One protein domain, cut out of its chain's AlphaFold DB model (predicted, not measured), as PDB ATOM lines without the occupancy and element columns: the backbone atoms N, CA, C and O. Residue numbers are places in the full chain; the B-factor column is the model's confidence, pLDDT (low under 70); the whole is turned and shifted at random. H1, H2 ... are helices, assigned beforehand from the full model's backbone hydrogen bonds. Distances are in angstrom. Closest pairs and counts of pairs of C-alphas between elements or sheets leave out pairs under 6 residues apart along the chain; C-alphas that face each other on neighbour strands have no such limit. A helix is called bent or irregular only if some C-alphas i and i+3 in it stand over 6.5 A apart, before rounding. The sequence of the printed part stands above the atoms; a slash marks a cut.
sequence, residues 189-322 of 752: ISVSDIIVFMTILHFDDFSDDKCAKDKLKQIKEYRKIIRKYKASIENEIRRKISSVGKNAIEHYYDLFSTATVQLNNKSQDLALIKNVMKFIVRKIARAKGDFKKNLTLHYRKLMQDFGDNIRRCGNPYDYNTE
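What this domain is: This is residues 189 to 322 of the 752 residues of the protein "CMP/dCMP-type deaminase domain-containing protein" of Spirochaetes bacterium (UniProt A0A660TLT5). H4 and H2b, the long arm of bent H2, run side by side in opposite ways; H1 crosses both. H5 packs on H1, and H3 packs on H2b. The 134 printed residues, with five named helices, H1 to H5, make a compact all-helix whole spanning 48 by 33 by 29 A, with a radius of gyration of the C-alphas of 15.5 A.

How they stand to each other: H1, residues 191 to 205, is about perpendicular to H2b, residues 224 to 240, at 89 degrees. H4, residues 267 to 294, touches H2b at a shallow tilt of 14 degrees, opposite ways; their closest C-alphas, Ile 233 and Ile 280, are 6.4 A apart. Every O i to N i+4 pair is within hydrogen-bond range in H2b and H3, residues 248 to 261.

Where its parts are: H1 begins at C-alpha 191, at (-2.848, -12.498, 39.568); H5, residues 296 to 313, ends at C-alpha 313, at (-7.931, -28.858, 39.575). H2, residues 213 to 240, assigned as one helix by its hydrogen bonds, is bent: C-alphas 221 and 224 are 6.9 A apart.

The domain as a whole: The printed part has no cut and no long link; residues 261 to 268 stand free, and 36 residues have pLDDT under 70.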
ATOM      1  N   ILE A 189      -4.527  -5.397  37.573       87.94
ATOM      2  CA  ILE A 189      -5.054  -6.662  38.089       87.94
ATOM      3  C   ILE A 189      -3.861  -7.536  38.488       87.94
ATOM      4  O   ILE A 189      -3.022  -7.895  37.669       87.94
ATOM      5  N   SER A 190      -3.760  -7.864  39.773       88.31
ATOM      6  CA  SER A 190      -2.698  -8.723  40.302       88.31
ATOM      7  C   SER A 190      -3.180 -10.169  40.328       88.31
ATOM      8  O   SER A 190      -4.114 -10.494  41.060       88.31
ATOM      9  N   VAL A 191      -2.511 -11.060  39.590       89.44
ATOM     10  CA  VAL A 191      -2.848 -12.498  39.568       89.44
ATOM     11  C   VAL A 191      -2.785 -13.098  40.977       89.44
ATOM     12  O   VAL A 191      -3.638 -13.885  41.375       89.44
ATOM     13  N   SER A 192      -1.829 -12.653  41.793       88.81
ATOM     14  CA  SER A 192      -1.738 -13.075  43.196       88.81
ATOM     15  C   SER A 192      -2.921 -12.636  44.071       88.81
ATOM     16  O   SER A 192      -3.191 -13.288  45.073       88.81
ATOM     17  N   ASP A 193      -3.645 -11.575  43.706       88.81
ATOM     18  CA  ASP A 193      -4.854 -11.164  44.433       88.81
ATOM     19  C   ASP A 193      -6.013 -12.116  44.101       88.81
ATOM     20  O   ASP A 193      -6.777 -12.487  44.990       88.81
ATOM     21  N   ILE A 194      -6.083 -12.590  42.850       89.69
ATOM     22  CA  ILE A 194      -7.021 -13.638  42.430       89.69
ATOM     23  C   ILE A 194      -6.707 -14.960  43.140       89.69
ATOM     24  O   ILE A 194      -7.618 -15.606  43.645       89.69
ATOM     25  N   ILE A 195      -5.429 -15.341  43.263       91.19
ATOM     26  CA  ILE A 195      -5.036 -16.539  44.026       91.19
ATOM     27  C   ILE A 195      -5.506 -16.420  45.482       91.19
ATOM     28  O   ILE A 195      -6.168 -17.327  45.974       91.19
ATOM     29  N   VAL A 196      -5.247 -15.288  46.152       90.19
ATOM     30  CA  VAL A 196      -5.712 -15.045  47.533       90.19
ATOM     31  C   VAL A 196      -7.236 -15.114  47.637       90.19
ATOM     32  O   VAL A 196      -7.755 -15.680  48.600       90.19
ATOM     33  N   PHE A 197      -7.959 -14.550  46.669       88.81
ATOM     34  CA  PHE A 197      -9.415 -14.645  46.621       88.81
ATOM     35  C   PHE A 197      -9.880 -16.103  46.554       88.81
ATOM     36  O   PHE A 197     -10.690 -16.512  47.380       88.81
ATOM     37  N   MET A 198      -9.313 -16.895  45.640       88.38
ATOM     38  CA  MET A 198      -9.634 -18.318  45.481       88.38
ATOM     39  C   MET A 198      -9.289 -19.129  46.737       88.38
ATOM     40  O   MET A 198     -10.046 -20.011  47.127       88.38
ATOM     41  N   THR A 199      -8.187 -18.801  47.417       88.81
ATOM     42  CA  THR A 199      -7.820 -19.377  48.721       88.81
ATOM     43  C   THR A 199      -8.891 -19.104  49.783       88.81
ATOM     44  O   THR A 199      -9.245 -20.000  50.538       88.81
ATOM     45  N   ILE A 200      -9.441 -17.889  49.845       87.88
ATOM     46  CA  ILE A 200     -10.514 -17.554  50.797       87.88
ATOM     47  C   ILE A 200     -11.833 -18.243  50.412       87.88
ATOM     48  O   ILE A 200     -12.519 -18.761  51.295       87.88
ATOM     49  N   LEU A 201     -12.170 -18.252  49.119       85.12
ATOM     50  CA  LEU A 201     -13.386 -18.863  48.579       85.12
ATOM     51  C   LEU A 201     -13.448 -20.358  48.929       85.12
ATOM     52  O   LEU A 201     -14.382 -20.787  49.594       85.12
ATOM     53  N   HIS A 202     -12.399 -21.112  48.590       84.06
ATOM     54  CA  HIS A 202     -12.326 -22.567  48.775       84.06
ATOM     55  C   HIS A 202     -11.917 -23.010  50.186       84.06
ATOM     56  O   HIS A 202     -11.561 -24.167  50.395       84.06
ATOM     57  N   PHE A 203     -11.915 -22.115  51.178       85.12
ATOM     58  CA  PHE A 203     -11.436 -22.470  52.517       85.12
ATOM     59  C   PHE A 203     -12.290 -23.542  53.213       85.12
ATOM     60  O   PHE A 203     -11.769 -24.235  54.081       85.12
ATOM     61  N   ASP A 204     -13.563 -23.709  52.842       80.56
ATOM     62  CA  ASP A 204     -14.406 -24.774  53.419       80.56
ATOM     63  C   ASP A 204     -14.066 -26.158  52.856       80.56
ATOM     64  O   ASP A 204     -14.261 -27.160  53.539       80.56
ATOM     65  N   ASP A 205     -13.473 -26.218  51.659       73.06
ATOM     66  CA  ASP A 205     -12.989 -27.463  51.052       73.06
ATOM     67  C   ASP A 205     -11.693 -27.967  51.703       73.06
ATOM     68  O   ASP A 205     -11.227 -29.076  51.415       73.06
ATOM     69  N   PHE A 206     -11.060 -27.137  52.538       74.38
ATOM     70  CA  PHE A 206      -9.801 -27.465  53.177       74.38
ATOM     71  C   PHE A 206     -10.003 -28.577  54.221       74.38
ATOM     72  O   PHE A 206     -10.588 -28.357  55.285       74.38
ATOM     73  N   SER A 207      -9.441 -29.758  53.954       69.81
ATOM     74  CA  SER A 207      -9.346 -30.863  54.911       69.81
ATOM     75  C   SER A 207      -7.892 -31.274  55.140       69.81
ATOM     76  O   SER A 207      -7.046 -31.146  54.250       69.81
ATOM     77  N   ASP A 208      -7.592 -31.780  56.343       67.75
ATOM     78  CA  ASP A 208      -6.239 -32.233  56.683       67.75
ATOM     79  C   ASP A 208      -5.785 -33.397  55.771       67.75
ATOM     80  O   ASP A 208      -4.608 -33.462  55.420       67.75
ATOM     81  N   ASP A 209      -6.719 -34.232  55.296       63.34
ATOM     82  CA  ASP A 209      -6.445 -35.417  54.464       63.34
ATOM     83  C   ASP A 209      -6.120 -35.102  52.995       63.34
ATOM     84  O   ASP A 209      -5.470 -35.892  52.306       63.34
ATOM     85  N   LYS A 210      -6.562 -33.944  52.486       57.97
ATOM     86  CA  LYS A 210      -6.345 -33.518  51.088       57.97
ATOM     87  C   LYS A 210      -5.064 -32.705  50.889       57.97
ATOM     88  O   LYS A 210      -4.745 -32.308  49.766       57.97
ATOM     89  N   CYS A 211      -4.330 -32.459  51.971       59.34
ATOM     90  CA  CYS A 211      -3.121 -31.653  51.991       59.34
ATOM     91  C   CYS A 211      -1.875 -32.528  52.175       59.34
ATOM     92  O   CYS A 211      -1.840 -33.411  53.029       59.34
ATOM     93  N   ALA A 212      -0.803 -32.231  51.436       61.34
ATOM     94  CA  ALA A 212       0.479 -32.898  51.641       61.34
ATOM     95  C   ALA A 212       0.995 -32.667  53.082       61.34
ATOM     96  O   ALA A 212       0.926 -31.545  53.605       61.34
ATOM     97  N   LYS A 213       1.489 -33.727  53.742       60.66
ATOM     98  CA  LYS A 213       1.881 -33.713  55.171       60.66
ATOM     99  C   LYS A 213       2.939 -32.649  55.494       60.66
ATOM    100  O   LYS A 213       2.881 -32.027  56.552       60.66
ATOM    101  N   ASP A 214       3.861 -32.393  54.569       62.34
ATOM    102  CA  ASP A 214       4.923 -31.382  54.657       62.34
ATOM    103  C   ASP A 214       4.403 -29.933  54.533       62.34
ATOM    104  O   ASP A 214       5.022 -28.998  55.043       62.34
ATOM    105  N   LYS A 215       3.237 -29.737  53.902       65.00
ATOM    106  CA  LYS A 215       2.578 -28.430  53.704       65.00
ATOM    107  C   LYS A 215       1.569 -28.096  54.801       65.00
ATOM    108  O   LYS A 215       1.271 -26.923  55.038       65.00
ATOM    109  N   LEU A 216       1.050 -29.114  55.488       67.94
ATOM    110  CA  LEU A 216      -0.038 -28.994  56.458       67.94
ATOM    111  C   LEU A 216       0.290 -28.019  57.600       67.94
ATOM    112  O   LEU A 216      -0.564 -27.223  57.990       67.94
ATOM    113  N   LYS A 217       1.532 -28.042  58.107       68.12
ATOM    114  CA  LYS A 217       2.001 -27.141  59.176       68.12
ATOM    115  C   LYS A 217       1.939 -25.671  58.744       68.12
ATOM    116  O   LYS A 217       1.388 -24.845  59.464       68.12
ATOM    117  N   GLN A 218       2.397 -25.374  57.528       69.12
ATOM    118  CA  GLN A 218       2.395 -24.020  56.967       69.12
ATOM    119  C   GLN A 218       0.962 -23.528  56.730       69.12
ATOM    120  O   GLN A 218       0.609 -22.416  57.108       69.12
ATOM    121  N   ILE A 219       0.089 -24.370  56.164       72.19
ATOM    122  CA  ILE A 219      -1.316 -24.000  55.937       72.19
ATOM    123  C   ILE A 219      -2.063 -23.805  57.266       72.19
ATOM    124  O   ILE A 219      -2.886 -22.893  57.366       72.19
ATOM    125  N   LYS A 220      -1.748 -24.597  58.305       73.06
ATOM    126  CA  LYS A 220      -2.280 -24.432  59.672       73.06
ATOM    127  C   LYS A 220      -1.983 -23.043  60.244       73.06
ATOM    128  O   LYS A 220      -2.894 -22.434  60.804       73.06
ATOM    129  N   GLU A 221      -0.783 -22.510  60.029       72.69
ATOM    130  CA  GLU A 221      -0.393 -21.166  60.486       72.69
ATOM    131  C   GLU A 221      -1.212 -20.050  59.799       72.69
ATOM    132  O   GLU A 221      -1.591 -19.066  60.439       72.69
ATOM    133  N   TYR A 222      -1.608 -20.235  58.534       76.75
ATOM    134  CA  TYR A 222      -2.441 -19.270  57.799       76.75
ATOM    135  C   TYR A 222      -3.940 -19.331  58.120       76.75
ATOM    136  O   TYR A 222      -4.660 -18.366  57.832       76.75
ATOM    137  N   ARG A 223      -4.436 -20.414  58.741       80.00
ATOM    138  CA  ARG A 223      -5.880 -20.616  58.998       80.00
ATOM    139  C   ARG A 223      -6.515 -19.450  59.741       80.00
ATOM    140  O   ARG A 223      -7.622 -19.046  59.401       80.00
ATOM    141  N   LYS A 224      -5.830 -18.896  60.747       81.44
ATOM    142  CA  LYS A 224      -6.360 -17.778  61.547       81.44
ATOM    143  C   LYS A 224      -6.571 -16.527  60.690       81.44
ATOM    144  O   LYS A 224      -7.595 -15.861  60.822       81.44
ATOM    145  N   ILE A 225      -5.632 -16.245  59.788       84.38
ATOM    146  CA  ILE A 225      -5.704 -15.105  58.870       84.38
ATOM    147  C   ILE A 225      -6.830 -15.333  57.854       84.38
ATOM    148  O   ILE A 225      -7.694 -14.470  57.710       84.38
ATOM    149  N   ILE A 226      -6.885 -16.506  57.215       85.25
ATOM    150  CA  ILE A 226      -7.921 -16.824  56.217       85.25
ATOM    151  C   ILE A 226      -9.320 -16.746  56.840       85.25
ATOM    152  O   ILE A 226     -10.170 -16.035  56.311       85.25
ATOM    153  N   ARG A 227      -9.540 -17.367  58.009       87.12
ATOM    154  CA  ARG A 227     -10.823 -17.309  58.738       87.12
ATOM    155  C   ARG A 227     -11.248 -15.880  59.061       87.12
ATOM    156  O   ARG A 227     -12.394 -15.517  58.816       87.12
ATOM    157  N   LYS A 228     -10.321 -15.055  59.564       89.88
ATOM    158  CA  LYS A 228     -10.571 -13.636  59.870       89.88
ATOM    159  C   LYS A 228     -11.084 -12.880  58.641       89.88
ATOM    160  O   LYS A 228     -12.059 -12.135  58.735       89.88
ATOM    161  N   TYR A 229     -10.424 -13.041  57.493       90.38
ATOM    162  CA  TYR A 229     -10.803 -12.325  56.273       90.38
ATOM    163  C   TYR A 229     -12.055 -12.903  55.611       90.38
ATOM    164  O   TYR A 229     -12.889 -12.117  55.163       90.38
ATOM    165  N   LYS A 230     -12.229 -14.229  55.632       89.50
ATOM    166  CA  LYS A 230     -13.442 -14.913  55.172       89.50
ATOM    167  C   LYS A 230     -14.680 -14.413  55.911       89.50
ATOM    168  O   LYS A 230     -15.560 -13.842  55.278       89.50
ATOM    169  N   ALA A 231     -14.683 -14.490  57.244       88.12
ATOM    170  CA  ALA A 231     -15.797 -14.018  58.066       88.12
ATOM    171  C   ALA A 231     -16.097 -12.527  57.827       88.12
ATOM    172  O   ALA A 231     -17.249 -12.113  57.717       88.12
ATOM    173  N   SER A 232     -15.054 -11.698  57.677       89.31
ATOM    174  CA  SER A 232     -15.239 -10.280  57.353       89.31
ATOM    175  C   SER A 232     -15.894 -10.051  55.987       89.31
ATOM    176  O   SER A 232     -16.596  -9.049  55.849       89.31
ATOM    177  N   ILE A 233     -15.612 -10.889  54.986       86.88
ATOM    178  CA  ILE A 233     -16.198 -10.799  53.642       86.88
ATOM    179  C   ILE A 233     -17.641 -11.304  53.666       86.88
ATOM    180  O   ILE A 233     -18.527 -10.606  53.183       86.88
ATOM    181  N   GLU A 234     -17.898 -12.447  54.300       87.94
ATOM    182  CA  GLU A 234     -19.245 -13.009  54.456       87.94
ATOM    183  C   GLU A 234     -20.191 -12.031  55.153       87.94
ATOM    184  O   GLU A 234     -21.299 -11.801  54.676       87.94
ATOM    185  N   ASN A 235     -19.735 -11.379  56.224       87.50
ATOM    186  CA  ASN A 235     -20.531 -10.382  56.938       87.50
ATOM    187  C   ASN A 235     -20.856  -9.147  56.086       87.50
ATOM    188  O   ASN A 235     -21.882  -8.510  56.304       87.50
ATOM    189  N   GLU A 236     -19.985  -8.755  55.150       86.75
ATOM    190  CA  GLU A 236     -20.285  -7.664  54.209       86.75
ATOM    191  C   GLU A 236     -21.288  -8.107  53.147       86.75
ATOM    192  O   GLU A 236     -22.218  -7.361  52.851       86.75
ATOM    193  N   ILE A 237     -21.126  -9.320  52.610       84.94
ATOM    194  CA  ILE A 237     -22.047  -9.890  51.624       84.94
ATOM    195  C   ILE A 237     -23.449  -9.998  52.224       84.94
ATOM    196  O   ILE A 237     -24.383  -9.464  51.641       84.94
ATOM    197  N   ARG A 238     -23.591 -10.586  53.420       85.25
ATOM    198  CA  ARG A 238     -24.884 -10.725  54.119       85.25
ATOM    199  C   ARG A 238     -25.556  -9.384  54.412       85.25
ATOM    200  O   ARG A 238     -26.773  -9.289  54.355       85.25
ATOM    201  N   ARG A 239     -24.772  -8.343  54.720       84.44
ATOM    202  CA  ARG A 239     -25.304  -6.989  54.961       84.44
ATOM    203  C   ARG A 239     -25.867  -6.335  53.703       84.44
ATOM    204  O   ARG A 239     -26.714  -5.461  53.816       84.44
ATOM    205  N   LYS A 240     -25.353  -6.699  52.529       81.56
ATOM    206  CA  LYS A 240     -25.708  -6.071  51.253       81.56
ATOM    207  C   LYS A 240     -26.671  -6.911  50.421       81.56
ATOM    208  O   LYS A 240     -27.462  -6.349  49.680       81.56
ATOM    209  N   ILE A 241     -26.614  -8.231  50.548       78.38
ATOM    210  CA  ILE A 241     -27.407  -9.179  49.771       78.38
ATOM    211  C   ILE A 241     -28.236 -10.008  50.757       78.38
ATOM    212  O   ILE A 241     -27.717 -10.892  51.439       78.38
ATOM    213  N   SER A 242     -29.528  -9.694  50.849       65.75
ATOM    214  CA  SER A 242     -30.436 -10.226  51.875       65.75
ATOM    215  C   SER A 242     -30.835 -11.697  51.660       65.75
ATOM    216  O   SER A 242     -31.325 -12.335  52.584       65.75
ATOM    217  N   SER A 243     -30.611 -12.254  50.463       65.25
ATOM    218  CA  SER A 243     -31.024 -13.609  50.043       65.25
ATOM    219  C   SER A 243     -29.977 -14.708  50.282       65.25
ATOM    220  O   SER A 243     -30.060 -15.790  49.700       65.25
ATOM    221  N   VAL A 244     -28.948 -14.447  51.091       67.19
ATOM    222  CA  VAL A 244     -27.736 -15.277  51.118       67.19
ATOM    223  C   VAL A 244     -27.723 -16.280  52.282       67.19
ATOM    224  O   VAL A 244     -27.685 -15.900  53.453       67.19
ATOM    225  N   GLY A 245     -27.685 -17.580  51.949       65.25
ATOM    226  CA  GLY A 245     -27.617 -18.716  52.889       65.25
ATOM    227  C   GLY A 245     -26.260 -18.902  53.597       65.25
ATOM    228  O   GLY A 245     -25.510 -17.947  53.798       65.25
ATOM    229  N   LYS A 246     -25.907 -20.128  54.026       63.78
ATOM    230  CA  LYS A 246     -24.649 -20.399  54.770       63.78
ATOM    231  C   LYS A 246     -23.372 -20.058  53.972       63.78
ATOM    232  O   LYS A 246     -22.488 -19.432  54.550       63.78
ATOM    233  N   ASN A 247     -23.320 -20.318  52.662       74.12
ATOM    234  CA  ASN A 247     -22.122 -20.097  51.831       74.12
ATOM    235  C   ASN A 247     -22.161 -18.745  51.104       74.12
ATOM    236  O   ASN A 247     -22.408 -18.657  49.901       74.12
ATOM    237  N   ALA A 248     -21.941 -17.659  51.850       78.06
ATOM    238  CA  ALA A 248     -22.178 -16.320  51.319       78.06
ATOM    239  C   ALA A 248     -21.233 -15.905  50.182       78.06
ATOM    240  O   ALA A 248     -21.658 -15.228  49.247       78.06
ATOM    241  N   ILE A 249     -19.967 -16.325  50.243       77.19
ATOM    242  CA  ILE A 249     -18.975 -15.994  49.210       77.19
ATOM    243  C   ILE A 249     -19.271 -16.733  47.900       77.19
ATOM    244  O   ILE A 249     -19.195 -16.108  46.847       77.19
ATOM    245  N   GLU A 250     -19.648 -18.014  47.955       79.50
ATOM    246  CA  GLU A 250     -20.020 -18.799  46.767       79.50
ATOM    247  C   GLU A 250     -21.255 -18.220  46.084       79.50
ATOM    248  O   GLU A 250     -21.215 -17.931  44.895       79.50
ATOM    249  N   HIS A 251     -22.308 -17.927  46.850       77.12
ATOM    250  CA  HIS A 251     -23.519 -17.321  46.299       77.12
ATOM    251  C   HIS A 251     -23.228 -15.964  45.635       77.12
ATOM    252  O   HIS A 251     -23.699 -15.683  44.535       77.12
ATOM    253  N   TYR A 252     -22.407 -15.121  46.274       79.19
ATOM    254  CA  TYR A 252     -21.943 -13.875  45.660       79.19
ATOM    255  C   TYR A 252     -21.128 -14.127  44.386       79.19
ATOM    256  O   TYR A 252     -21.262 -13.389  43.415       79.19
ATOM    257  N   TYR A 253     -20.275 -15.148  44.383       77.12
ATOM    258  CA  TYR A 253     -19.439 -15.499  43.245       77.12
ATOM    259  C   TYR A 253     -20.256 -16.030  42.053       77.12
ATOM    260  O   TYR A 253     -19.940 -15.708  40.904       77.12
ATOM    261  N   ASP A 254     -21.334 -16.767  42.306       76.94
ATOM    262  CA  ASP A 254     -22.279 -17.220  41.282       76.94
ATOM    263  C   ASP A 254     -23.092 -16.053  40.716       76.94
ATOM    264  O   ASP A 254     -23.223 -15.930  39.495       76.94
ATOM    265  N   LEU A 255     -23.556 -15.139  41.576       74.62
ATOM    266  CA  LEU A 255     -24.188 -13.883  41.153       74.62
ATOM    267  C   LEU A 255     -23.233 -13.045  40.299       74.62
ATOM    268  O   LEU A 255     -23.601 -12.599  39.217       74.62
ATOM    269  N   PHE A 256     -21.992 -12.875  40.752       73.81
ATOM    270  CA  PHE A 256     -20.932 -12.180  40.028       73.81
ATOM    271  C   PHE A 256     -20.685 -12.820  38.658       73.81
ATOM    272  O   PHE A 256     -20.649 -12.127  37.645       73.81
ATOM    273  N   SER A 257     -20.573 -14.150  38.614       71.31
ATOM    274  CA  SER A 257     -20.366 -14.898  37.374       71.31
ATOM    275  C   SER A 257     -21.560 -14.762  36.428       71.31
ATOM    276  O   SER A 257     -21.366 -14.532  35.241       71.31
ATOM    277  N   THR A 258     -22.789 -14.821  36.933       71.06
ATOM    278  CA  THR A 258     -24.005 -14.671  36.117       71.06
ATOM    279  C   THR A 258     -24.154 -13.243  35.590       71.06
ATOM    280  O   THR A 258     -24.425 -13.049  34.405       71.06
ATOM    281  N   ALA A 259     -23.874 -12.238  36.423       65.81
ATOM    282  CA  ALA A 259     -23.893 -10.830  36.035       65.81
ATOM    283  C   ALA A 259     -22.862 -10.510  34.940       65.81
ATOM    284  O   ALA A 259     -23.151  -9.716  34.051       65.81
ATOM    285  N   THR A 260     -21.692 -11.169  34.941       61.22
ATOM    286  CA  THR A 260     -20.706 -11.015  33.850       61.22
ATOM    287  C   THR A 260     -21.201 -11.549  32.503       61.22
ATOM    288  O   THR A 260     -20.752 -11.082  31.462       61.22
ATOM    289  N   VAL A 261     -22.141 -12.501  32.512       60.31
ATOM    290  CA  VAL A 261     -22.750 -13.077  31.301       60.31
ATOM    291  C   VAL A 261     -23.958 -12.252  30.840       60.31
ATOM    292  O   VAL A 261     -24.239 -12.179  29.648       60.31
ATOM    293  N   GLN A 262     -24.666 -11.611  31.773       60.09
ATOM    294  CA  GLN A 262     -25.928 -10.898  31.544       60.09
ATOM    295  C   GLN A 262     -25.779  -9.369  31.632       60.09
ATOM    296  O   GLN A 262     -26.686  -8.696  32.120       60.09
ATOM    297  N   LEU A 263     -24.661  -8.811  31.147       56.34
ATOM    298  CA  LEU A 263     -24.313  -7.380  31.265       56.34
ATOM    299  C   LEU A 263     -25.406  -6.397  30.771       56.34
ATOM    300  O   LEU A 263     -25.357  -5.223  31.115       56.34
ATOM    301  N   ASN A 264     -26.430  -6.860  30.047       51.38
ATOM    302  CA  ASN A 264     -27.519  -6.030  29.526       51.38
ATOM    303  C   ASN A 264     -28.742  -5.857  30.452       51.38
ATOM    304  O   ASN A 264     -29.585  -5.021  30.146       51.38
ATOM    305  N   ASN A 265     -28.881  -6.595  31.564       48.72
ATOM    306  CA  ASN A 265     -30.122  -6.578  32.356       48.72
ATOM    307  C   ASN A 265     -29.890  -6.285  33.855       48.72
ATOM    308  O   ASN A 265     -29.358  -7.122  34.574       48.72
ATOM    309  N   LYS A 266     -30.425  -5.137  34.315       52.41
ATOM    310  CA  LYS A 266     -30.587  -4.634  35.708       52.41
ATOM    311  C   LYS A 266     -29.430  -3.815  36.311       52.41
ATOM    312  O   LYS A 266     -28.471  -4.332  36.875       52.41
ATOM    313  N   SER A 267     -29.608  -2.491  36.325       58.00
ATOM    314  CA  SER A 267     -28.674  -1.500  36.890       58.00
ATOM    315  C   SER A 267     -28.461  -1.591  38.415       58.00
ATOM    316  O   SER A 267     -27.386  -1.228  38.897       58.00
ATOM    317  N   GLN A 268     -29.437  -2.083  39.191       60.47
ATOM    318  CA  GLN A 268     -29.333  -2.168  40.660       60.47
ATOM    319  C   GLN A 268     -28.443  -3.327  41.153       60.47
ATOM    320  O   GLN A 268     -27.641  -3.122  42.068       60.47
ATOM    321  N   ASP A 269     -28.509  -4.507  40.525       66.56
ATOM    322  CA  ASP A 269     -27.724  -5.688  40.931       66.56
ATOM    323  C   ASP A 269     -26.219  -5.483  40.673       66.56
ATOM    324  O   ASP A 269     -25.372  -5.817  41.505       66.56
ATOM    325  N   LEU A 270     -25.873  -4.827  39.561       69.19
ATOM    326  CA  LEU A 270     -24.498  -4.459  39.205       69.19
ATOM    327  C   LEU A 270     -23.857  -3.500  40.221       69.19
ATOM    328  O   LEU A 270     -22.720  -3.720  40.653       69.19
ATOM    329  N   ALA A 271     -24.584  -2.468  40.663       72.56
ATOM    330  CA  ALA A 271     -24.088  -1.513  41.659       72.56
ATOM    331  C   ALA A 271     -23.820  -2.186  43.019       72.56
ATOM    332  O   ALA A 271     -22.836  -1.877  43.709       72.56
ATOM    333  N   LEU A 272     -24.677  -3.138  43.395       74.50
ATOM    334  CA  LEU A 272     -24.515  -3.947  44.596       74.50
ATOM    335  C   LEU A 272     -23.268  -4.834  44.507       74.50
ATOM    336  O   LEU A 272     -22.412  -4.786  45.401       74.50
ATOM    337  N   ILE A 273     -23.125  -5.565  43.396       75.00
ATOM    338  CA  ILE A 273     -21.973  -6.425  43.110       75.00
ATOM    339  C   ILE A 273     -20.674  -5.611  43.156       75.00
ATOM    340  O   ILE A 273     -19.735  -5.995  43.854       75.00
ATOM    341  N   LYS A 274     -20.621  -4.422  42.540       72.88
ATOM    342  CA  LYS A 274     -19.447  -3.533  42.610       72.88
ATOM    343  C   LYS A 274     -19.071  -3.182  44.043       72.88
ATOM    344  O   LYS A 274     -17.894  -3.227  44.415       72.88
ATOM    345  N   ASN A 275     -20.042  -2.753  44.844       77.56
ATOM    346  CA  ASN A 275     -19.784  -2.282  46.201       77.56
ATOM    347  C   ASN A 275     -19.217  -3.393  47.088       77.56
ATOM    348  O   ASN A 275     -18.347  -3.129  47.924       77.56
ATOM    349  N   VAL A 276     -19.678  -4.625  46.880       81.19
ATOM    350  CA  VAL A 276     -19.121  -5.816  47.520       81.19
ATOM    351  C   VAL A 276     -17.735  -6.140  46.948       81.19
ATOM    352  O   VAL A 276     -16.790  -6.296  47.719       81.19
ATOM    353  N   MET A 277     -17.547  -6.122  45.623       80.50
ATOM    354  CA  MET A 277     -16.248  -6.359  44.976       80.50
ATOM    355  C   MET A 277     -15.165  -5.391  45.472       80.50
ATOM    356  O   MET A 277     -14.070  -5.817  45.834       80.50
ATOM    357  N   LYS A 278     -15.458  -4.086  45.551       80.06
ATOM    358  CA  LYS A 278     -14.528  -3.074  46.086       80.06
ATOM    359  C   LYS A 278     -14.097  -3.404  47.513       80.06
ATOM    360  O   LYS A 278     -12.934  -3.201  47.870       80.06
ATOM    361  N   PHE A 279     -15.021  -3.894  48.336       84.00
ATOM    362  CA  PHE A 279     -14.715  -4.326  49.694       84.00
ATOM    363  C   PHE A 279     -13.843  -5.586  49.697       84.00
ATOM    364  O   PHE A 279     -12.815  -5.603  50.377       84.00
ATOM    365  N   ILE A 280     -14.198  -6.593  48.893       82.94
ATOM    366  CA  ILE A 280     -13.443  -7.841  48.735       82.94
ATOM    367  C   ILE A 280     -12.005  -7.549  48.297       82.94
ATOM    368  O   ILE A 280     -11.075  -7.975  48.974       82.94
ATOM    369  N   VAL A 281     -11.794  -6.738  47.256       81.81
ATOM    370  CA  VAL A 281     -10.456  -6.357  46.765       81.81
ATOM    371  C   VAL A 281      -9.626  -5.681  47.862       81.81
ATOM    372  O   VAL A 281      -8.461  -6.027  48.065       81.81
ATOM    373  N   ARG A 282     -10.218  -4.764  48.643       85.06
ATOM    374  CA  ARG A 282      -9.530  -4.138  49.789       85.06
ATOM    375  C   ARG A 282      -9.161  -5.159  50.866       85.06
ATOM    376  O   ARG A 282      -8.094  -5.047  51.470       85.06
ATOM    377  N   LYS A 283     -10.029  -6.135  51.137       88.25
ATOM    378  CA  LYS A 283      -9.776  -7.194  52.124       88.25
ATOM    379  C   LYS A 283      -8.716  -8.175  51.645       88.25
ATOM    380  O   LYS A 283      -7.846  -8.505  52.440       88.25
ATOM    381  N   ILE A 284      -8.718  -8.542  50.368       86.69
ATOM    382  CA  ILE A 284      -7.671  -9.348  49.732       86.69
ATOM    383  C   ILE A 284      -6.313  -8.656  49.855       86.69
ATOM    384  O   ILE A 284      -5.354  -9.275  50.307       86.69
ATOM    385  N   ALA A 285      -6.228  -7.362  49.530       84.94
ATOM    386  CA  ALA A 285      -4.980  -6.607  49.646       84.94
ATOM    387  C   ALA A 285      -4.438  -6.597  51.090       84.94
ATOM    388  O   ALA A 285      -3.238  -6.774  51.305       84.94
ATOM    389  N   ARG A 286      -5.321  -6.450  52.091       87.62
ATOM    390  CA  ARG A 286      -4.952  -6.539  53.517       87.62
ATOM    391  C   ARG A 286      -4.542  -7.956  53.925       87.62
ATOM    392  O   ARG A 286      -3.512  -8.111  54.570       87.62
ATOM    393  N   ALA A 287      -5.289  -8.978  53.499       86.19
ATOM    394  CA  ALA A 287      -4.973 -10.382  53.754       86.19
ATOM    395  C   ALA A 287      -3.589 -10.746  53.219       86.19
ATOM    396  O   ALA A 287      -2.769 -11.306  53.937       86.19
ATOM    397  N   LYS A 288      -3.291 -10.327  51.990       85.62
ATOM    398  CA  LYS A 288      -1.980 -10.472  51.361       85.62
ATOM    399  C   LYS A 288      -0.860  -9.804  52.166       85.62
ATOM    400  O   LYS A 288       0.216 -10.380  52.307       85.62
ATOM    401  N   GLY A 289      -1.105  -8.604  52.695       84.75
ATOM    402  CA  GLY A 289      -0.167  -7.903  53.575       84.75
ATOM    403  C   GLY A 289       0.101  -8.661  54.877       84.75
ATOM    404  O   GLY A 289       1.260  -8.848  55.245       84.75
ATOM    405  N   ASP A 290      -0.950  -9.153  55.536       84.44
ATOM    406  CA  ASP A 290      -0.838  -9.955  56.762       84.44
ATOM    407  C   ASP A 290      -0.131 -11.293  56.504       84.44
ATOM    408  O   ASP A 290       0.671 -11.738  57.326       84.44
ATOM    409  N   PHE A 291      -0.381 -11.921  55.352       81.00
ATOM    410  CA  PHE A 291       0.322 -13.133  54.950       81.00
ATOM    411  C   PHE A 291       1.823 -12.899  54.772       81.00
ATOM    412  O   PHE A 291       2.622 -13.679  55.282       81.00
ATOM    413  N   LYS A 292       2.212 -11.802  54.104       78.69
ATOM    414  CA  LYS A 292       3.624 -11.443  53.933       78.69
ATOM    415  C   LYS A 292       4.328 -11.196  55.268       78.69
ATOM    416  O   LYS A 292       5.448 -11.653  55.425       78.69
ATOM    417  N   LYS A 293       3.696 -10.489  56.213       77.31
ATOM    418  CA  LYS A 293       4.324 -10.101  57.491       77.31
ATOM    419  C   LYS A 293       4.630 -11.273  58.421       77.31
ATOM    420  O   LYS A 293       5.634 -11.232  59.115       77.31
ATOM    421  N   ASN A 294       3.754 -12.275  58.479       66.44
ATOM    422  CA  ASN A 294       3.863 -13.328  59.492       66.44
ATOM    423  C   ASN A 294       4.835 -14.453  59.103       66.44
ATOM    424  O   ASN A 294       5.304 -15.165  59.982       66.44
ATOM    425  N   LEU A 295       5.114 -14.642  57.808       61.94
ATOM    426  CA  LEU A 295       5.801 -15.826  57.280       61.94
ATOM    427  C   LEU A 295       6.490 -15.511  55.936       61.94
ATOM    428  O   LEU A 295       6.229 -16.160  54.919       61.94
ATOM    429  N   THR A 296       7.352 -14.494  55.909       62.59
ATOM    430  CA  THR A 296       7.930 -13.895  54.691       62.59
ATOM    431  C   THR A 296       8.542 -14.909  53.710       62.59
ATOM    432  O   THR A 296       8.232 -14.842  52.516       62.59
ATOM    433  N   LEU A 297       9.320 -15.898  54.180       61.31
ATOM    434  CA  LEU A 297       9.904 -16.938  53.309       61.31
ATOM    435  C   LEU A 297       8.872 -17.975  52.811       61.31
ATOM    436  O   LEU A 297       8.888 -18.376  51.645       61.31
ATOM    437  N   HIS A 298       7.951 -18.404  53.679       71.25
ATOM    438  CA  HIS A 298       7.008 -19.499  53.402       71.25
ATOM    439  C   HIS A 298       5.800 -19.061  52.568       71.25
ATOM    440  O   HIS A 298       5.277 -19.840  51.768       71.25
ATOM    441  N   TYR A 299       5.380 -17.804  52.721       77.50
ATOM    442  CA  TYR A 299       4.283 -17.186  51.980       77.50
ATOM    443  C   TYR A 299       4.389 -17.420  50.477       77.50
ATOM    444  O   TYR A 299       3.417 -17.779  49.810       77.50
ATOM    445  N   ARG A 300       5.591 -17.234  49.933       78.19
ATOM    446  CA  ARG A 300       5.799 -17.321  48.494       78.19
ATOM    447  C   ARG A 300       5.640 -18.742  47.971       78.19
ATOM    448  O   ARG A 300       4.929 -18.927  46.984       78.19
ATOM    449  N   LYS A 301       6.292 -19.716  48.617       79.69
ATOM    450  CA  LYS A 301       6.232 -21.126  48.208       79.69
ATOM    451  C   LYS A 301       4.774 -21.575  48.144       79.69
ATOM    452  O   LYS A 301       4.356 -22.108  47.120       79.69
ATOM    453  N   LEU A 302       4.007 -21.219  49.177       81.75
ATOM    454  CA  LEU A 302       2.589 -21.527  49.284       81.75
ATOM    455  C   LEU A 302       1.738 -20.855  48.195       81.75
ATOM    456  O   LEU A 302       0.907 -21.513  47.584       81.75
ATOM    457  N   MET A 303       1.957 -19.569  47.901       86.00
ATOM    458  CA  MET A 303       1.217 -18.874  46.834       86.00
ATOM    459  C   MET A 303       1.469 -19.469  45.451       86.00
ATOM    460  O   MET A 303       0.556 -19.541  44.627       86.00
ATOM    461  N   GLN A 304       2.703 -19.893  45.186       86.69
ATOM    462  CA  GLN A 304       3.026 -20.595  43.949       86.69
ATOM    463  C   GLN A 304       2.315 -21.958  43.896       86.69
ATOM    464  O   GLN A 304       1.735 -22.276  42.863       86.69
ATOM    465  N   ASP A 305       2.283 -22.715  45.002       87.12
ATOM    466  CA  ASP A 305       1.575 -24.003  45.072       87.12
ATOM    467  C   ASP A 305       0.065 -23.845  44.874       87.12
ATOM    468  O   ASP A 305      -0.541 -24.592  44.114       87.12
ATOM    469  N   PHE A 306      -0.542 -22.837  45.505       89.56
ATOM    470  CA  PHE A 306      -1.952 -22.515  45.303       89.56
ATOM    471  C   PHE A 306      -2.244 -22.171  43.844       89.56
ATOM    472  O   PHE A 306      -3.230 -22.656  43.300       89.56
ATOM    473  N   GLY A 307      -1.379 -21.390  43.191       90.69
ATOM    474  CA  GLY A 307      -1.504 -21.116  41.759       90.69
ATOM    475  C   GLY A 307      -1.452 -22.390  40.911       90.69
ATOM    476  O   GLY A 307      -2.315 -22.593  40.058       90.69
ATOM    477  N   ASP A 308      -0.483 -23.267  41.178       89.00
ATOM    478  CA  ASP A 308      -0.319 -24.539  40.464       89.00
ATOM    479  C   ASP A 308      -1.534 -25.467  40.686       89.00
ATOM    480  O   ASP A 308      -2.045 -26.062  39.738       89.00
ATOM    481  N   ASN A 309      -2.068 -25.529  41.910       87.62
ATOM    482  CA  ASN A 309      -3.257 -26.314  42.249       87.62
ATOM    483  C   ASN A 309      -4.533 -25.765  41.598       87.62
ATOM    484  O   ASN A 309      -5.306 -26.529  41.020       87.62
ATOM    485  N   ILE A 310      -4.727 -24.442  41.593       88.69
ATOM    486  CA  ILE A 310      -5.859 -23.808  40.900       88.69
ATOM    487  C   ILE A 310      -5.820 -24.136  39.401       88.69
ATOM    488  O   ILE A 310      -6.851 -24.488  38.833       88.69
ATOM    489  N   ARG A 311      -4.648 -24.083  38.755       88.00
ATOM    490  CA  ARG A 311      -4.515 -24.487  37.343       88.00
ATOM    491  C   ARG A 311      -4.714 -25.992  37.143       88.00
ATOM    492  O   ARG A 311      -5.226 -26.409  36.111       88.00
ATOM    493  N   ARG A 312      -4.326 -26.824  38.112       85.69
ATOM    494  CA  ARG A 312      -4.473 -28.281  38.009       85.69
ATOM    495  C   ARG A 312      -5.926 -28.730  38.150       85.69
ATOM    496  O   ARG A 312      -6.427 -29.431  37.277       85.69
ATOM    497  N   CYS A 313      -6.608 -28.332  39.218       82.94
ATOM    498  CA  CYS A 313      -7.931 -28.858  39.575       82.94
ATOM    499  C   CYS A 313      -8.971 -27.778  39.905       82.94
ATOM    500  O   CYS A 313     -10.142 -28.102  40.088       82.94
ATOM    501  N   GLY A 314      -8.584 -26.502  39.946       83.06
ATOM    502  CA  GLY A 314      -9.471 -25.393  40.302       83.06
ATOM    503  C   GLY A 314      -9.567 -25.110  41.802       83.06
ATOM    504  O   GLY A 314     -10.126 -24.080  42.161       83.06
ATOM    505  N   ASN A 315      -8.982 -25.955  42.658       85.12
ATOM    506  CA  ASN A 315      -8.995 -25.797  44.112       85.12
ATOM    507  C   ASN A 315      -7.560 -25.622  44.651       85.12
ATOM    508  O   ASN A 315      -6.720 -26.487  44.412       85.12
ATOM    509  N   PRO A 316      -7.245 -24.548  45.401       87.56
ATOM    510  CA  PRO A 316      -5.900 -24.316  45.933       87.56
ATOM    511  C   PRO A 316      -5.432 -25.362  46.964       87.56
ATOM    512  O   PRO A 316      -4.225 -25.521  47.157       87.56
ATOM    513  N   TYR A 317      -6.348 -26.070  47.626       84.44
ATOM    514  CA  TYR A 317      -6.056 -26.969  48.748       84.44
ATOM    515  C   TYR A 317      -5.985 -28.450  48.393       84.44
ATOM    516  O   TYR A 317      -5.607 -29.252  49.242       84.44
ATOM    517  N   ASP A 318      -6.337 -28.821  47.168       79.44
ATOM    518  CA  ASP A 318      -6.362 -30.215  46.754       79.44
ATOM    519  C   ASP A 318      -5.004 -30.623  46.180       79.44
ATOM    520  O   ASP A 318      -4.685 -30.287  45.043       79.44
ATOM    521  N   TYR A 319      -4.194 -31.347  46.961       75.94
ATOM    522  CA  TYR A 319      -2.884 -31.853  46.536       75.94
ATOM    523  C   TYR A 319      -2.950 -33.253  45.912       75.94
ATOM    524  O   TYR A 319      -2.037 -33.628  45.177       75.94
ATOM    525  N   ASN A 320      -4.043 -33.984  46.116       68.38
ATOM    526  CA  ASN A 320      -4.128 -35.414  45.815       68.38
ATOM    527  C   ASN A 320      -4.751 -35.714  44.442       68.38
ATOM    528  O   ASN A 320      -4.556 -36.804  43.911       68.38
ATOM    529  N   THR A 321      -5.475 -34.767  43.842       65.75
ATOM    530  CA  THR A 321      -6.176 -34.995  42.567       65.75
ATOM    531  C   THR A 321      -5.237 -34.993  41.357       65.75
ATOM    532  O   THR A 321      -4.611 -33.981  41.046       65.75
ATOM    533  N   GLU A 322      -5.150 -36.094  40.608       64.31
ATOM    534  CA  GLU A 322      -4.443 -36.094  39.316       64.31
ATOM    535  C   GLU A 322      -5.013 -35.014  38.374       64.31
ATOM    536  O   GLU A 322      -6.209 -34.711  38.399       64.31
TER     537      GLU A 322